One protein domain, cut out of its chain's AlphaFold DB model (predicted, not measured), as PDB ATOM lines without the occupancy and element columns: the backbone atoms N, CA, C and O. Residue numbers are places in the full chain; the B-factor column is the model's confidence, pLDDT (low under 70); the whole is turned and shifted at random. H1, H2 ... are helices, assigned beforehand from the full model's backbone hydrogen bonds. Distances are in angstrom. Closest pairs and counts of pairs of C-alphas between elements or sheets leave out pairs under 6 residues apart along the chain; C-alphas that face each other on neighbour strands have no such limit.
ATOM      1  N   ALA A  46     190.209 192.056 306.669       80.88
ATOM      2  CA  ALA A  46     189.855 191.194 305.548       80.88
ATOM      3  C   ALA A  46     189.090 189.940 306.003       80.88
ATOM      4  O   ALA A  46     188.033 189.662 305.442       80.88
ATOM      5  N   ASP A  47     189.553 189.258 307.060       83.19
ATOM      6  CA  ASP A  47     188.860 188.107 307.666       83.19
ATOM      7  C   ASP A  47     187.436 188.473 308.130       83.19
ATOM      8  O   ASP A  47     186.474 187.746 307.878       83.19
ATOM      9  N   VAL A  48     187.283 189.620 308.806       85.06
ATOM     10  CA  VAL A  48     185.976 190.108 309.281       85.06
ATOM     11  C   VAL A  48     185.056 190.446 308.108       85.06
ATOM     12  O   VAL A  48     183.870 190.130 308.165       85.06
ATOM     13  N   PHE A  49     185.591 191.043 307.038       86.69
ATOM     14  CA  PHE A  49     184.842 191.306 305.812       86.69
ATOM     15  C   PHE A  49     184.319 190.010 305.184       86.69
ATOM     16  O   PHE A  49     183.114 189.884 304.974       86.69
ATOM     17  N   GLY A  50     185.187 189.022 304.943       83.69
ATOM     18  CA  GLY A  50     184.775 187.748 304.351       83.69
ATOM     19  C   GLY A  50     183.724 187.024 305.197       83.69
ATOM     20  O   GLY A  50     182.724 186.540 304.665       83.69
ATOM     21  N   ALA A  51     183.906 187.008 306.520       84.00
ATOM     22  CA  ALA A  51     182.946 186.413 307.444       84.00
ATOM     23  C   ALA A  51     181.593 187.149 307.459       84.00
ATOM     24  O   ALA A  51     180.550 186.499 307.543       84.00
ATOM     25  N   ASP A  52     181.575 188.485 307.362       83.12
ATOM     26  CA  ASP A  52     180.324 189.255 307.349       83.12
ATOM     27  C   ASP A  52     179.529 189.051 306.057       83.12
ATOM     28  O   ASP A  52     178.316 188.848 306.122       83.12
ATOM     29  N   PRO A  83     174.331 176.077 301.819       70.38
ATOM     30  CA  PRO A  83     175.770 175.922 301.686       70.38
ATOM     31  C   PRO A  83     176.354 175.326 302.963       70.38
ATOM     32  O   PRO A  83     175.983 175.714 304.084       70.38
ATOM     33  N   THR A  84     177.237 174.353 302.791       78.12
ATOM     34  CA  THR A  84     177.970 173.676 303.854       78.12
ATOM     35  C   THR A  84     178.909 174.648 304.567       78.12
ATOM     36  O   THR A  84     179.279 175.700 304.042       78.12
ATOM     37  N   ASP A  85     179.327 174.298 305.783       78.19
ATOM     38  CA  ASP A  85     180.305 175.103 306.525       78.19
ATOM     39  C   ASP A  85     181.641 175.213 305.770       78.19
ATOM     40  O   ASP A  85     182.289 176.253 305.805       78.19
ATOM     41  N   ALA A  86     182.016 174.182 305.006       79.19
ATOM     42  CA  ALA A  86     183.218 174.200 304.179       79.19
ATOM     43  C   ALA A  86     183.122 175.205 303.015       79.19
ATOM     44  O   ALA A  86     184.095 175.898 302.732       79.19
ATOM     45  N   GLU A  87     181.957 175.321 302.371       79.31
ATOM     46  CA  GLU A  87     181.712 176.294 301.293       79.31
ATOM     47  C   GLU A  87     181.654 177.729 301.839       79.31
ATOM     48  O   GLU A  87     182.209 178.652 301.243       79.31
ATOM     49  N   ARG A  88     181.063 177.919 303.028       81.19
ATOM     50  CA  ARG A  88     181.091 179.191 303.778       81.19
ATOM     51  C   ARG A  88     182.521 179.627 304.104       81.19
ATOM     52  O   ARG A  88     182.888 180.786 303.887       81.19
ATOM     53  N   ASP A  89     183.339 178.709 304.610       82.56
ATOM     54  CA  ASP A  89     184.737 178.975 304.952       82.56
ATOM     55  C   ASP A  89     185.587 179.237 303.698       82.56
ATOM     56  O   ASP A  89     186.427 180.137 303.694       82.56
ATOM     57  N   ALA A  90     185.335 178.513 302.603       83.38
ATOM     58  CA  ALA A  90     186.012 178.733 301.327       83.38
ATOM     59  C   ALA A  90     185.691 180.116 300.740       83.38
ATOM     60  O   ALA A  90     186.611 180.849 300.368       83.38
ATOM     61  N   LEU A  91     184.413 180.515 300.716       83.19
ATOM     62  CA  LEU A  91     183.998 181.827 300.216       83.19
ATOM     63  C   LEU A  91     184.539 182.964 301.091       83.19
ATOM     64  O   LEU A  91     185.113 183.924 300.573       83.19
ATOM     65  N   SER A  92     184.415 182.852 302.417       86.31
ATOM     66  CA  SER A  92     184.954 183.868 303.332       86.31
ATOM     67  C   SER A  92     186.476 183.986 303.206       86.31
ATOM     68  O   SER A  92     186.995 185.102 303.129       86.31
ATOM     69  N   GLY A  93     187.193 182.864 303.100       86.06
ATOM     70  CA  GLY A  93     188.639 182.836 302.889       86.06
ATOM     71  C   GLY A  93     189.058 183.457 301.558       86.06
ATOM     72  O   GLY A  93     190.014 184.230 301.518       86.06
ATOM     73  N   ALA A  94     188.325 183.191 300.476       86.06
ATOM     74  CA  ALA A  94     188.620 183.742 299.158       86.06
ATOM     75  C   ALA A  94     188.346 185.256 299.072       86.06
ATOM     76  O   ALA A  94     189.143 186.000 298.490       86.06
ATOM     77  N   LEU A  95     187.267 185.737 299.703       86.12
ATOM     78  CA  LEU A  95     186.959 187.168 299.816       86.12
ATOM     79  C   LEU A  95     188.027 187.890 300.644       86.12
ATOM     80  O   LEU A  95     188.577 188.903 300.207       86.12
ATOM     81  N   SER A  96     188.388 187.323 301.795       88.25
ATOM     82  CA  SER A  96     189.445 187.854 302.662       88.25
ATOM     83  C   SER A  96     190.796 187.873 301.942       88.25
ATOM     84  O   SER A  96     191.509 188.874 301.964       88.25
ATOM     85  N   GLY A  97     191.131 186.793 301.230       87.69
ATOM     86  CA  GLY A  97     192.352 186.683 300.435       87.69
ATOM     87  C   GLY A  97     192.426 187.714 299.311       87.69
ATOM     88  O   GLY A  97     193.481 188.303 299.088       87.69
ATOM     89  N   SER A  98     191.304 187.984 298.642       86.62
ATOM     90  CA  SER A  98     191.219 188.996 297.582       86.62
ATOM     91  C   SER A  98     191.460 190.401 298.122       86.62
ATOM     92  O   SER A  98     192.239 191.160 297.547       86.62
ATOM     93  N   VAL A  99     190.861 190.741 299.265       88.06
ATOM     94  CA  VAL A  99     191.067 192.061 299.864       88.06
ATOM     95  C   VAL A  99     192.469 192.215 300.451       88.06
ATOM     96  O   VAL A  99     193.086 193.268 300.293       88.06
ATOM     97  N   ARG A 100     193.016 191.161 301.060       87.62
ATOM     98  CA  ARG A 100     194.405 191.146 301.530       87.62
ATOM     99  C   ARG A 100     195.385 191.341 300.375       87.62
ATOM    100  O   ARG A 100     196.285 192.163 300.482       87.62
ATOM    101  N   TRP A 101     195.158 190.676 299.242       89.88
ATOM    102  CA  TRP A 101     195.966 190.878 298.041       89.88
ATOM    103  C   TRP A 101     195.904 192.331 297.544       89.88
ATOM    104  O   TRP A 101     196.936 192.895 297.181       89.88
ATOM    105  N   VAL A 102     194.728 192.970 297.578       86.81
ATOM    106  CA  VAL A 102     194.598 194.404 297.259       86.81
ATOM    107  C   VAL A 102     195.377 195.262 298.260       86.81
ATOM    108  O   VAL A 102     196.069 196.185 297.840       86.81
ATOM    109  N   ALA A 103     195.324 194.946 299.556       87.62
ATOM    110  CA  ALA A 103     196.088 195.660 300.579       87.62
ATOM    111  C   ALA A 103     197.604 195.534 300.350       87.62
ATOM    112  O   ALA A 103     198.317 196.533 300.392       87.62
ATOM    113  N   ASP A 104     198.086 194.329 300.035       88.94
ATOM    114  CA  ASP A 104     199.503 194.050 299.789       88.94
ATOM    115  C   ASP A 104     200.035 194.738 298.513       88.94
ATOM    116  O   ASP A 104     201.190 195.166 298.482       88.94
ATOM    117  N   ASN A 105     199.218 194.858 297.457       85.12
ATOM    118  CA  ASN A 105     199.657 195.393 296.156       85.12
ATOM    119  C   ASN A 105     199.350 196.886 295.957       85.12
ATOM    120  O   ASN A 105     200.103 197.578 295.272       85.12
ATOM    121  N   PHE A 106     198.259 197.384 296.539       85.56
ATOM    122  CA  PHE A 106     197.744 198.742 296.316       85.56
ATOM    123  C   PHE A 106     197.558 199.547 297.610       85.56
ATOM    124  O   PHE A 106     197.228 200.732 297.557       85.56
ATOM    125  N   GLY A 107     197.798 198.929 298.768       86.38
ATOM    126  CA  GLY A 107     197.708 199.555 300.084       86.38
ATOM    127  C   GLY A 107     196.342 199.409 300.760       86.38
ATOM    128  O   GLY A 107     195.312 199.147 300.133       86.38
ATOM    129  N   ASP A 108     196.326 199.636 302.073       82.56
ATOM    130  CA  ASP A 108     195.144 199.494 302.934       82.56
ATOM    131  C   ASP A 108     193.958 200.383 302.532       82.56
ATOM    132  O   ASP A 108     192.794 200.002 302.684       82.56
ATOM    133  N   ALA A 109     194.237 201.567 301.981       81.06
ATOM    134  CA  ALA A 109     193.202 202.478 301.502       81.06
ATOM    135  C   ALA A 109     192.443 201.894 300.298       81.06
ATOM    136  O   ALA A 109     191.217 201.987 300.234       81.06
ATOM    137  N   ALA A 110     193.156 201.237 299.377       82.81
ATOM    138  CA  ALA A 110     192.551 200.571 298.229       82.81
ATOM    139  C   ALA A 110     191.724 199.358 298.669       82.81
ATOM    140  O   ALA A 110     190.604 199.174 298.197       82.81
ATOM    141  N   ALA A 111     192.237 198.579 299.623       85.19
ATOM    142  CA  ALA A 111     191.514 197.455 300.210       85.19
ATOM    143  C   ALA A 111     190.205 197.905 300.874       85.19
ATOM    144  O   ALA A 111     189.150 197.321 300.631       85.19
ATOM    145  N   THR A 112     190.251 198.998 301.637       84.81
ATOM    146  CA  THR A 112     189.068 199.587 302.280       84.81
ATOM    147  C   THR A 112     188.047 200.076 301.250       84.81
ATOM    148  O   THR A 112     186.850 199.837 301.405       84.81
ATOM    149  N   ALA A 113     188.501 200.716 300.169       84.38
ATOM    150  CA  ALA A 113     187.625 201.151 299.083       84.38
ATOM    151  C   ALA A 113     186.949 199.962 298.383       84.38
ATOM    152  O   ALA A 113     185.740 199.991 298.164       84.38
ATOM    153  N   VAL A 114     187.700 198.892 298.103       83.88
ATOM    154  CA  VAL A 114     187.170 197.651 297.519       83.88
ATOM    155  C   VAL A 114     186.106 197.021 298.419       83.88
ATOM    156  O   VAL A 114     185.024 196.702 297.929       83.88
ATOM    157  N   MET A 115     186.349 196.913 299.732       85.69
ATOM    158  CA  MET A 115     185.328 196.432 300.678       85.69
ATOM    159  C   MET A 115     184.062 197.298 300.631       85.69
ATOM    160  O   MET A 115     182.952 196.774 300.600       85.69
ATOM    161  N   GLY A 116     184.221 198.626 300.609       85.12
ATOM    162  CA  GLY A 116     183.105 199.572 300.568       85.12
ATOM    163  C   GLY A 116     182.260 199.465 299.297       85.12
ATOM    164  O   GLY A 116     181.034 199.518 299.371       85.12
ATOM    165  N   ILE A 117     182.902 199.266 298.143       85.06
ATOM    166  CA  ILE A 117     182.219 199.053 296.860       85.06
ATOM    167  C   ILE A 117     181.373 197.776 296.911       85.06
ATOM    168  O   ILE A 117     180.194 197.813 296.564       85.06
ATOM    169  N   VAL A 118     181.939 196.677 297.420       85.62
ATOM    170  CA  VAL A 118     181.219 195.402 297.554       85.62
ATOM    171  C   VAL A 118     180.050 195.521 298.536       85.62
ATOM    172  O   VAL A 118     178.955 195.047 298.253       85.62
ATOM    173  N   TYR A 119     180.216 196.209 299.670       83.56
ATOM    174  CA  TYR A 119     179.090 196.448 300.580       83.56
ATOM    175  C   TYR A 119     177.969 197.262 299.933       83.56
ATOM    176  O   TYR A 119     176.795 197.000 300.193       83.56
ATOM    177  N   LYS A 120     178.307 198.238 299.083       82.50
ATOM    178  CA  LYS A 120     177.299 199.037 298.387       82.50
ATOM    179  C   LYS A 120     176.501 198.215 297.379       82.50
ATOM    180  O   LYS A 120     175.290 198.403 297.310       82.50
ATOM    181  N   SER A 121     177.152 197.354 296.598       80.31
ATOM    182  CA  SER A 121     176.461 196.561 295.570       80.31
ATOM    183  C   SER A 121     175.482 195.558 296.183       80.31
ATOM    184  O   SER A 121     174.404 195.327 295.646       80.31
ATOM    185  N   ILE A 122     175.842 195.010 297.343       79.31
ATOM    186  CA  ILE A 122     175.011 194.100 298.130       79.31
ATOM    187  C   ILE A 122     173.843 194.850 298.787       79.31
ATOM    188  O   ILE A 122     172.731 194.329 298.884       79.31
ATOM    189  N   GLY A 123     174.088 196.087 299.224       73.81
ATOM    190  CA  GLY A 123     173.105 196.919 299.909       73.81
ATOM    191  C   GLY A 123     172.663 196.344 301.260       73.81
ATOM    192  O   GLY A 123     173.350 195.532 301.883       73.81
ATOM    193  N   ASP A 124     171.486 196.774 301.720       65.38
ATOM    194  CA  ASP A 124     170.856 196.284 302.960       65.38
ATOM    195  C   ASP A 124     170.068 194.970 302.764       65.38
ATOM    196  O   ASP A 124     169.412 194.484 303.688       65.38
ATOM    197  N   GLY A 125     170.085 194.413 301.548       61.62
ATOM    198  CA  GLY A 125     169.342 193.211 301.172       61.62
ATOM    199  C   GLY A 125     170.085 191.898 301.454       61.62
ATOM    200  O   GLY A 125     171.256 191.905 301.840       61.62
ATOM    201  N   PRO A 126     169.413 190.743 301.265       65.38
ATOM    202  CA  PRO A 126     170.087 189.448 301.284       65.38
ATOM    203  C   PRO A 126     171.136 189.396 300.167       65.38
ATOM    204  O   PRO A 126     170.871 189.825 299.044       65.38
ATOM    205  N   VAL A 127     172.322 188.867 300.472       75.56
ATOM    206  CA  VAL A 127     173.407 188.766 299.486       75.56
ATOM    207  C   VAL A 127     173.040 187.705 298.457       75.56
ATOM    208  O   VAL A 127     172.944 186.524 298.791       75.56
ATOM    209  N   THR A 128     172.841 188.128 297.215       76.62
ATOM    210  CA  THR A 128     172.701 187.238 296.062       76.62
ATOM    211  C   THR A 128     174.019 187.149 295.301       76.62
ATOM    212  O   THR A 128     174.866 188.041 295.414       76.62
ATOM    213  N   GLU A 129     174.185 186.086 294.511       77.31
ATOM    214  CA  GLU A 129     175.340 185.941 293.623       77.31
ATOM    215  C   GLU A 129     175.473 187.147 292.690       77.31
ATOM    216  O   GLU A 129     176.548 187.728 292.622       77.31
ATOM    217  N   ASP A 130     174.376 187.593 292.069       77.50
ATOM    218  CA  ASP A 130     174.377 188.763 291.184       77.50
ATOM    219  C   ASP A 130     174.899 190.027 291.885       77.50
ATOM    220  O   ASP A 130     175.724 190.753 291.336       77.50
ATOM    221  N   ALA A 131     174.449 190.298 293.115       78.50
ATOM    222  CA  ALA A 131     174.833 191.508 293.842       78.50
ATOM    223  C   ALA A 131     176.296 191.466 294.312       78.50
ATOM    224  O   ALA A 131     176.991 192.489 294.325       78.50
ATOM    225  N   LEU A 132     176.779 190.278 294.686       81.06
ATOM    226  CA  LEU A 132     178.172 190.060 295.062       81.06
ATOM    227  C   LEU A 132     179.093 190.072 293.831       81.06
ATOM    228  O   LEU A 132     180.165 190.675 293.874       81.06
ATOM    229  N   GLY A 133     178.657 189.473 292.723       82.94
ATOM    230  CA  GLY A 133     179.344 189.474 291.436       82.94
ATOM    231  C   GLY A 133     179.472 190.879 290.849       82.94
ATOM    232  O   GLY A 133     180.576 191.277 290.477       82.94
ATOM    233  N   GLU A 134     178.393 191.670 290.857       81.94
ATOM    234  CA  GLU A 134     178.429 193.078 290.432       81.94
ATOM    235  C   GLU A 134     179.354 193.902 291.340       81.94
ATOM    236  O   GLU A 134     180.147 194.707 290.856       81.94
ATOM    237  N   GLY A 135     179.356 193.638 292.651       83.94
ATOM    238  CA  GLY A 135     180.271 194.288 293.596       83.94
ATOM    239  C   GLY A 135     181.741 194.030 293.314       83.94
ATOM    240  O   GLY A 135     182.565 194.944 293.361       83.94
ATOM    241  N   LEU A 136     182.084 192.780 293.005       85.12
ATOM    242  CA  LEU A 136     183.446 192.394 292.639       85.12
ATOM    243  C   LEU A 136     183.847 192.972 291.278       85.12
ATOM    244  O   LEU A 136     184.993 193.394 291.103       85.12
ATOM    245  N   LEU A 137     182.906 193.054 290.336       85.31
ATOM    246  CA  LEU A 137     183.112 193.703 289.046       85.31
ATOM    247  C   LEU A 137     183.363 195.210 289.204       85.31
ATOM    248  O   LEU A 137     184.268 195.759 288.570       85.31
ATOM    249  N   ASP A 138     182.617 195.884 290.073       84.25
ATOM    250  CA  ASP A 138     182.816 197.300 290.367       84.25
ATOM    251  C   ASP A 138     184.114 197.559 291.134       84.25
ATOM    252  O   ASP A 138     184.826 198.523 290.835       84.25
ATOM    253  N   ALA A 139     184.496 196.666 292.049       85.06
ATOM    254  CA  ALA A 139     185.802 196.702 292.700       85.06
ATOM    255  C   ALA A 139     186.946 196.551 291.685       85.06
ATOM    256  O   ALA A 139     187.930 197.291 291.735       85.06
ATOM    257  N   LEU A 140     186.804 195.647 290.715       86.81
ATOM    258  CA  LEU A 140     187.758 195.505 289.623       86.81
ATOM    259  C   LEU A 140     187.857 196.777 288.778       86.81
ATOM    260  O   LEU A 140     188.960 197.238 288.485       86.81
ATOM    261  N   ARG A 141     186.718 197.360 288.397       85.00
ATOM    262  CA  ARG A 141     186.668 198.612 287.627       85.00
ATOM    263  C   ARG A 141     187.315 199.765 288.389       85.00
ATOM    264  O   ARG A 141     187.950 200.623 287.779       85.00
ATOM    265  N   PHE A 142     187.166 199.792 289.710       87.44
ATOM    266  CA  PHE A 142     187.869 200.735 290.568       87.44
ATOM    267  C   PHE A 142     189.388 200.533 290.493       87.44
ATOM    268  O   PHE A 142     190.106 201.500 290.236       87.44
ATOM    269  N   VAL A 143     189.878 199.295 290.626       83.06
ATOM    270  CA  VAL A 143     191.317 198.990 290.535       83.06
ATOM    271  C   VAL A 143     191.887 199.347 289.157       83.06
ATOM    272  O   VAL A 143     192.925 200.002 289.086       83.06
ATOM    273  N   ASP A 144     191.194 198.998 288.070       87.94
ATOM    274  CA  ASP A 144     191.584 199.347 286.693       87.94
ATOM    275  C   ASP A 144     191.710 200.867 286.496       87.94
ATOM    276  O   ASP A 144     192.689 201.348 285.927       87.94
ATOM    277  N   ARG A 145     190.774 201.660 287.031       82.19
ATOM    278  CA  ARG A 145     190.817 203.125 286.881       82.19
ATOM    279  C   ARG A 145     191.843 203.811 287.766       82.19
ATOM    280  O   ARG A 145     192.413 204.811 287.341       82.19
ATOM    281  N   GLN A 146     192.039 203.330 288.990       85.31
ATOM    282  CA  GLN A 146     192.954 203.967 289.941       85.31
ATOM    283  C   GLN A 146     194.409 203.539 289.725       85.31
ATOM    284  O   GLN A 146     195.314 204.358 289.863       85.31
ATOM    285  N   PHE A 147     194.640 202.279 289.350       84.44
ATOM    286  CA  PHE A 147     195.978 201.684 289.260       84.44
ATOM    287  C   PHE A 147     196.339 201.202 287.846       84.44
ATOM    288  O   PHE A 147     197.428 200.658 287.638       84.44
ATOM    289  N   GLY A 148     195.457 201.416 286.868       82.00
ATOM    290  CA  GLY A 148     195.656 201.082 285.460       82.00
ATOM    291  C   GLY A 148     195.277 199.644 285.094       82.00
ATOM    292  O   GLY A 148     195.168 198.755 285.940       82.00
ATOM    293  N   THR A 149     195.156 199.391 283.792       78.62
ATOM    294  CA  THR A 149     194.645 198.121 283.248       78.62
ATOM    295  C   THR A 149     195.487 196.900 283.564       78.62
ATOM    296  O   THR A 149     194.929 195.844 283.832       78.62
ATOM    297  N   ALA A 150     196.809 197.035 283.676       78.94
ATOM    298  CA  ALA A 150     197.653 195.924 284.122       78.94
ATOM    299  C   ALA A 150     197.324 195.471 285.562       78.94
ATOM    300  O   ALA A 150     197.396 194.283 285.874       78.94
ATOM    301  N   SER A 151     196.941 196.412 286.428       81.00
ATOM    302  CA  SER A 151     196.540 196.150 287.814       81.00
ATOM    303  C   SER A 151     195.145 195.530 287.883       81.00
ATOM    304  O   SER A 151     194.924 194.601 288.658       81.00
ATOM    305  N   GLY A 152     194.229 195.995 287.027       81.00
ATOM    306  CA  GLY A 152     192.920 195.372 286.829       81.00
ATOM    307  C   GLY A 152     193.042 193.926 286.340       81.00
ATOM    308  O   GLY A 152     192.449 193.025 286.926       81.00
ATOM    309  N   ASP A 153     193.886 193.670 285.341       82.50
ATOM    310  CA  ASP A 153     194.148 192.320 284.828       82.50
ATOM    311  C   ASP A 153     194.753 191.404 285.904       82.50
ATOM    312  O   ASP A 153     194.375 190.237 286.018       82.50
ATOM    313  N   ALA A 154     195.660 191.929 286.736       81.75
ATOM    314  CA  ALA A 154     196.228 191.190 287.862       81.75
ATOM    315  C   ALA A 154     195.177 190.871 288.936       81.75
ATOM    316  O   ALA A 154     195.147 189.752 289.448       81.75
ATOM    317  N   PHE A 155     194.275 191.811 289.234       83.12
ATOM    318  CA  PHE A 155     193.159 191.567 290.145       83.12
ATOM    319  C   PHE A 155     192.186 190.536 289.562       83.12
ATOM    320  O   PHE A 155     191.804 189.605 290.257       83.12
ATOM    321  N   MET A 156     191.874 190.595 288.266       81.56
ATOM    322  CA  MET A 156     191.097 189.556 287.577       81.56
ATOM    323  C   MET A 156     191.751 188.182 287.651       81.56
ATOM    324  O   MET A 156     191.071 187.180 287.884       81.56
ATOM    325  N   ALA A 157     193.067 188.112 287.454       82.31
ATOM    326  CA  ALA A 157     193.815 186.872 287.607       82.31
ATOM    327  C   ALA A 157     193.760 186.365 289.054       82.31
ATOM    328  O   ALA A 157     193.665 185.159 289.258       82.31
ATOM    329  N   GLN A 158     193.745 187.259 290.045       82.19
ATOM    330  CA  GLN A 158     193.561 186.904 291.449       82.19
ATOM    331  C   GLN A 158     192.140 186.400 291.742       82.19
ATOM    332  O   GLN A 158     191.994 185.398 292.432       82.19
ATOM    333  N   LEU A 159     191.093 187.018 291.191       79.62
ATOM    334  CA  LEU A 159     189.707 186.566 291.389       79.62
ATOM    335  C   LEU A 159     189.461 185.188 290.743       79.62
ATOM    336  O   LEU A 159     188.804 184.329 291.331       79.62
ATOM    337  N   ASN A 160     190.036 184.948 289.559       75.88
ATOM    338  CA  ASN A 160     189.901 183.678 288.835       75.88
ATOM    339  C   ASN A 160     190.887 182.591 289.298       75.88
ATOM    340  O   ASN A 160     190.584 181.409 289.199       75.88
ATOM    341  N   GLY A 161     192.086 182.968 289.744       68.38
ATOM    342  CA  GLY A 161     193.165 182.049 290.127       68.38
ATOM    343  C   GLY A 161     193.312 181.841 291.636       68.38
ATOM    344  O   GLY A 161     193.901 180.851 292.058       68.38
ATOM    345  N   GLY A 162     192.768 182.749 292.447       63.72
ATOM    346  CA  GLY A 162     192.742 182.686 293.912       63.72
ATOM    347  C   GLY A 162     191.551 181.914 294.483       63.72
ATOM    348  O   GLY A 162     191.339 181.949 295.691       63.72
ATOM    349  N   GLY A 163     190.774 181.236 293.631       70.44
ATOM    350  CA  GLY A 163     189.673 180.362 294.041       70.44
ATOM    351  C   GLY A 163     188.379 181.078 294.429       70.44
ATOM    352  O   GLY A 163     187.447 180.407 294.847       70.44
ATOM    353  N   LEU A 164     188.274 182.407 294.278       76.69
ATOM    354  CA  LEU A 164     187.032 183.129 294.587       76.69
ATOM    355  C   LEU A 164     185.903 182.766 293.622       76.69
ATOM    356  O   LEU A 164     184.779 182.568 294.060       76.69
ATOM    357  N   ASN A 165     186.204 182.651 292.329       75.75
ATOM    358  CA  ASN A 165     185.217 182.220 291.340       75.75
ATOM    359  C   ASN A 165     184.701 180.800 291.623       75.75
ATOM    360  O   ASN A 165     183.510 180.535 291.503       75.75
ATOM    361  N   ASP A 166     185.593 179.895 292.026       75.69
ATOM    362  CA  ASP A 166     185.222 178.522 292.379       75.69
ATOM    363  C   ASP A 166     184.406 178.504 293.681       75.69
ATOM    364  O   ASP A 166     183.343 177.900 293.730       75.69
ATOM    365  N   ALA A 167     184.825 179.266 294.696       76.38
ATOM    366  CA  ALA A 167     184.114 179.367 295.967       76.38
ATOM    367  C   ALA A 167     182.733 180.035 295.848       76.38
ATOM    368  O   ALA A 167     181.829 179.681 296.597       76.38
ATOM    369  N   LEU A 168     182.549 180.990 294.929       75.06
ATOM    370  CA  LEU A 168     181.236 181.570 294.624       75.06
ATOM    371  C   LEU A 168     180.313 180.542 293.967       75.06
ATOM    372  O   LEU A 168     179.181 180.377 294.419       75.06
ATOM    373  N   ASN A 169     180.819 179.822 292.963       74.69
ATOM    374  CA  ASN A 169     180.068 178.769 292.279       74.69
ATOM    375  C   ASN A 169     179.657 177.644 293.242       74.69
ATOM    376  O   ASN A 169     178.509 177.203 293.211       74.69
ATOM    377  N   ASP A 170     180.571 177.218 294.118       77.62
ATOM    378  CA  ASP A 170     180.305 176.183 295.121       77.62
ATOM    379  C   ASP A 170     179.327 176.682 296.204       77.62
ATOM    380  O   ASP A 170     178.455 175.941 296.645       77.62
ATOM    381  N   TYR A 171     179.423 177.951 296.624       71.00
ATOM    382  CA  TYR A 171     178.570 178.512 297.679       71.00
ATOM    383  C   TYR A 171     177.121 178.748 297.241       71.00
ATOM    384  O   TYR A 171     176.196 178.544 298.032       71.00
ATOM    385  N   PHE A 172     176.907 179.225 296.012       73.56
ATOM    386  CA  PHE A 172     175.562 179.503 295.506       73.56
ATOM    387  C   PHE A 172     174.914 178.289 294.813       73.56
ATOM    388  O   PHE A 172     173.725 178.356 294.514       73.56
ATOM    389  N   ASP A 173     175.648 177.179 294.624       63.66
ATOM    390  CA  ASP A 173     175.180 175.884 294.084       63.66
ATOM    391  C   ASP A 173     174.274 176.033 292.844       63.66
ATOM    392  O   ASP A 173     173.263 175.349 292.669       63.66
ATOM    393  N   ASN A 174     174.616 176.984 291.968       53.38
ATOM    394  CA  ASN A 174     173.781 177.347 290.820       53.38
ATOM    395  C   ASN A 174     174.027 176.465 289.585       53.38
ATOM    396  O   ASN A 174     173.369 176.631 288.556       53.38
ATOM    397  N   GLY A 175     174.948 175.496 289.662       41.72
ATOM    398  CA  GLY A 175     175.199 174.504 288.606       41.72
ATOM    399  C   GLY A 175     175.691 175.078 287.266       41.72
ATOM    400  O   GLY A 175     175.872 174.326 286.305       41.72
ATOM    401  N   LEU A 176     175.920 176.388 287.189       43.44
ATOM    402  CA  LEU A 176     176.448 177.102 286.036       43.44
ATOM    403  C   LEU A 176     177.851 177.565 286.404       43.44
ATOM    404  O   LEU A 176     178.023 178.394 287.281       43.44
ATOM    405  N   SER A 177     178.871 176.994 285.761       42.22
ATOM    406  CA  SER A 177     180.257 177.442 285.913       42.22
ATOM    407  C   SER A 177     180.424 178.800 285.236       42.22
ATOM    408  O   SER A 177     180.933 178.886 284.113       42.22
ATOM    409  N   GLU A 178     179.945 179.862 285.872       48.00
ATOM    410  CA  GLU A 178     180.134 181.206 285.360       48.00
ATOM    411  C   GLU A 178     181.585 181.627 285.635       48.00
ATOM    412  O   GLU A 178     182.159 181.421 286.707       48.00
ATOM    413  N   ARG A 179     182.247 182.111 284.583       51.31
ATOM    414  CA  ARG A 179     183.552 182.773 284.663       51.31
ATOM    415  C   ARG A 179     183.277 184.251 284.499       51.31
ATOM    416  O   ARG A 179     182.608 184.619 283.533       51.31
ATOM    417  N   PHE A 180     183.845 185.089 285.362       48.00
ATOM    418  CA  PHE A 180     183.792 186.539 285.195       48.00
ATOM    419  C   PHE A 180     184.324 186.937 283.805       48.00
ATOM    420  O   PHE A 180     185.527 186.901 283.538       48.00
ATOM    421  N   LEU A 181     183.418 187.301 282.896       38.66
ATOM    422  CA  LEU A 181     183.720 187.838 281.571       38.66
ATOM    423  C   LEU A 181     183.206 189.279 281.529       38.66
ATOM    424  O   LEU A 181     182.002 189.520 281.567       38.66
ATOM    425  N   VAL A 182     184.116 190.252 281.448       40.81
ATOM    426  CA  VAL A 182     183.760 191.676 281.358       40.81
ATOM    427  C   VAL A 182     183.160 191.969 279.980       40.81
ATOM    428  O   VAL A 182     183.870 191.995 278.973       40.81
ATOM    429  N   ALA A 183     181.854 192.238 279.926       36.88
ATOM    430  CA  ALA A 183     181.218 192.843 278.762       36.88
ATOM    431  C   ALA A 183     181.343 194.378 278.834       36.88
ATOM    432  O   ALA A 183     180.803 195.012 279.733       36.88
ATOM    433  N   GLY A 184     182.087 194.941 277.876       33.94
ATOM    434  CA  GLY A 184     181.977 196.297 277.314       33.94
ATOM    435  C   GLY A 184     181.633 197.475 278.235       33.94
ATOM    436  O   GLY A 184     180.488 197.674 278.621       33.94
ATOM    437  N   ALA A 185     182.617 198.352 278.439       40.47
ATOM    438  CA  ALA A 185     182.481 199.672 279.050       40.47
ATOM    439  C   ALA A 185     181.365 200.532 278.414       40.47
ATOM    440  O   ALA A 185     181.486 200.978 277.273       40.47
ATOM    441  N   GLY A 186     180.309 200.829 279.171       33.78
ATOM    442  CA  GLY A 186     179.294 201.812 278.791       33.78
ATOM    443  C   GLY A 186     178.589 202.401 280.011       33.78
ATOM    444  O   GLY A 186     177.863 201.688 280.687       33.78
ATOM    445  N   ASN A 187     178.793 203.703 280.249       40.28
ATOM    446  CA  ASN A 187     178.120 204.579 281.234       40.28
ATOM    447  C   ASN A 187     178.344 204.250 282.717       40.28
ATOM    448  O   ASN A 187     177.456 203.796 283.420       40.28
ATOM    449  N   LEU A 188     179.560 204.514 283.190       46.19
ATOM    450  CA  LEU A 188     180.134 203.832 284.349       46.19
ATOM    451  C   LEU A 188     180.876 204.787 285.307       46.19
ATOM    452  O   LEU A 188     181.656 204.356 286.156       46.19
ATOM    453  N   ALA A 189     180.717 206.098 285.114       43.25
ATOM    454  CA  ALA A 189     181.455 207.147 285.822       43.25
ATOM    455  C   ALA A 189     180.685 207.742 287.014       43.25
ATOM    456  O   ALA A 189     181.312 208.053 288.024       43.25
ATOM    457  N   ASP A 190     179.355 207.841 286.935       36.25
ATOM    458  CA  ASP A 190     178.537 208.494 287.967       36.25
ATOM    459  C   ASP A 190     178.251 207.595 289.193       36.25
ATOM    460  O   ASP A 190     178.237 208.082 290.324       36.25
ATOM    461  N   ASP A 191     178.128 206.271 289.014       40.47
ATOM    462  CA  ASP A 191     177.784 205.337 290.107       40.47
ATOM    463  C   ASP A 191     178.943 205.029 291.074       40.47
ATOM    464  O   ASP A 191     178.737 204.860 292.283       40.47
ATOM    465  N   ALA A 192     180.182 205.011 290.567       42.66
ATOM    466  CA  ALA A 192     181.376 204.700 291.355       42.66
ATOM    467  C   ALA A 192     181.776 205.848 292.303       42.66
ATOM    468  O   ALA A 192     182.184 205.602 293.439       42.66
ATOM    469  N   VAL A 193     181.593 207.108 291.880       44.97
ATOM    470  CA  VAL A 193     181.835 208.292 292.729       44.97
ATOM    471  C   VAL A 193     180.805 208.359 293.859       44.97
ATOM    472  O   VAL A 193     181.169 208.553 295.017       44.97
ATOM    473  N   GLN A 194     179.536 208.057 293.566       41.34
ATOM    474  CA  GLN A 194     178.525 207.859 294.608       41.34
ATOM    475  C   GLN A 194     178.809 206.630 295.485       41.34
ATOM    476  O   GLN A 194     178.248 206.504 296.572       41.34
ATOM    477  N   GLY A 195     179.608 205.669 295.016       41.12
ATOM    478  CA  GLY A 195     179.984 204.474 295.772       41.12
ATOM    479  C   GLY A 195     180.988 204.755 296.873       41.12
ATOM    480  O   GLY A 195     180.765 204.374 298.021       41.12
ATOM    481  N   ALA A 196     182.025 205.515 296.538       45.09
ATOM    482  CA  ALA A 196     182.995 206.000 297.507       45.09
ATOM    483  C   ALA A 196     182.352 206.939 298.549       45.09
ATOM    484  O   ALA A 196     182.664 206.841 299.735       45.09
ATOM    485  N   GLU A 197     181.411 207.802 298.142       39.38
ATOM    486  CA  GLU A 197     180.675 208.675 299.071       39.38
ATOM    487  C   GLU A 197     179.717 207.913 299.999       39.38
ATOM    488  O   GLU A 197     179.641 208.224 301.186       39.38
ATOM    489  N   ALA A 198     179.024 206.883 299.506       42.16
ATOM    490  CA  ALA A 198     178.146 206.057 300.337       42.16
ATOM    491  C   ALA A 198     178.938 205.161 301.305       42.16
ATOM    492  O   ALA A 198     178.575 205.057 302.471       42.16
ATOM    493  N   ALA A 199     180.061 204.582 300.864       43.59
ATOM    494  CA  ALA A 199     180.964 203.842 301.744       43.59
ATOM    495  C   ALA A 199     181.524 204.749 302.848       43.59
ATOM    496  O   ALA A 199     181.561 204.356 304.013       43.59
ATOM    497  N   LYS A 200     181.872 205.997 302.505       41.56
ATOM    498  CA  LYS A 200     182.249 207.028 303.476       41.56
ATOM    499  C   LYS A 200     181.105 207.319 304.449       41.56
ATOM    500  O   LYS A 200     181.362 207.381 305.641       41.56
ATOM    501  N   ALA A 201     179.861 207.442 303.984       43.62
ATOM    502  CA  ALA A 201     178.704 207.664 304.851       43.62
ATOM    503  C   ALA A 201     178.458 206.493 305.819       43.62
ATOM    504  O   ALA A 201     178.249 206.735 307.002       43.62
ATOM    505  N   THR A 202     178.570 205.242 305.366       45.16
ATOM    506  CA  THR A 202     178.421 204.051 306.221       45.16
ATOM    507  C   THR A 202     179.559 203.927 307.235       45.16
ATOM    508  O   THR A 202     179.303 203.671 308.408       45.16
ATOM    509  N   LEU A 203     180.804 204.195 306.828       44.56
ATOM    510  CA  LEU A 203     181.953 204.267 307.739       44.56
ATOM    511  C   LEU A 203     181.813 205.409 308.754       44.56
ATOM    512  O   LEU A 203     182.177 205.238 309.911       44.56
ATOM    513  N   VAL A 204     181.255 206.554 308.349       46.94
ATOM    514  CA  VAL A 204     180.950 207.689 309.238       46.94
ATOM    515  C   VAL A 204     179.828 207.334 310.213       46.94
ATOM    516  O   VAL A 204     179.924 207.689 311.383       46.94
ATOM    517  N   GLN A 205     178.792 206.620 309.768       43.69
ATOM    518  CA  GLN A 205     177.697 206.147 310.620       43.69
ATOM    519  C   GLN A 205     178.233 205.169 311.677       43.69
ATOM    520  O   GLN A 205     178.011 205.357 312.867       43.69
ATOM    521  N   GLN A 206     179.047 204.206 311.246       39.12
ATOM    522  CA  GLN A 206     179.651 203.196 312.110       39.12
ATOM    523  C   GLN A 206     180.688 203.800 313.076       39.12
ATOM    524  O   GLN A 206     180.759 203.409 314.235       39.12
ATOM    525  N   ALA A 207     181.431 204.824 312.646       42.53
ATOM    526  CA  ALA A 207     182.338 205.588 313.505       42.53
ATOM    527  C   ALA A 207     181.618 206.572 314.451       42.53
ATOM    528  O   ALA A 207     182.217 207.026 315.428       42.53
TER     529      ALA A 207
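What this domain is: This is residues 46 to 52 and 83 to 207 of the 308 residues of an uncharacterized protein of Desulfovibrio sp. A2 (UniProt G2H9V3). Four helices, H2 to H5, make an up-and-down bundle, closed only loosely between H2 and H5. H1 and H6 pack on H2, and H7 crosses H3; a long link from H6 to H7 runs round the outside. The printed part has 132 residues, with seven named helices, H1 to H7, and no named strand: all helix. It is compact, with a radius of gyration of the C-alphas of 14.1 A, and rounded, spanning 35 by 34 by 28 A.

How they stand to each other: H1, residues 46 to 52, touches residues 91 to 100 alone of H2, residues 85 to 106; the closest C-alphas, Gly 50 and Ser 92, are 4.0 A apart. H2 is the hub, touching four helices. It forms a hairpin with H3, residues 108 to 122, at a steep tilt of 44 degrees; closest are C-alphas 103 and 111, 4.9 A. H3 and H4, residues 129 to 147, form another, closest at C-alphas 118 and 135, 4.2 A. H4 forms a third with H5, residues 149 to 161, closest at C-alphas 144 and 152, 4.2 A. H5 only just touches H2, with 3 pairs of C-alphas within 8 A; C-alphas 159 and 98 are closest, 6.8 A. H6, residues 164 to 172, touches H2, closest at C-alphas 164 and 94, 4.9 A. H7, residues 190 to 207, touches H3 about perpendicular, at 78 degrees, with residues 192 to 199 alone; C-alphas 199 and 116 are closest, 4.9 A. H6 and H7 are apart. In H1 to H7 every O i to N i+4 pair is within hydrogen-bond range.

Where its parts are: H1 begins at C-alpha 46, (189.855, 191.194, 305.548). H2 is 31.1 A long, H3 21.4 A, H4 26.3 A and H7 26.0 A. H7 ends at C-alpha 207, (182.338, 205.588, 313.505).

The domain as a whole: The two C-alphas farthest apart, Gly 175 and Ala 207, are 40.5 A apart. Residues 53 to 82 are cut out, a gap of 15.2 A between C-alphas 52 and 83. The link from H6 to H7 is long, 17 residues. The model's pLDDT is under 70 at residues 124 to 126, 161 to 162 and 173 to 207.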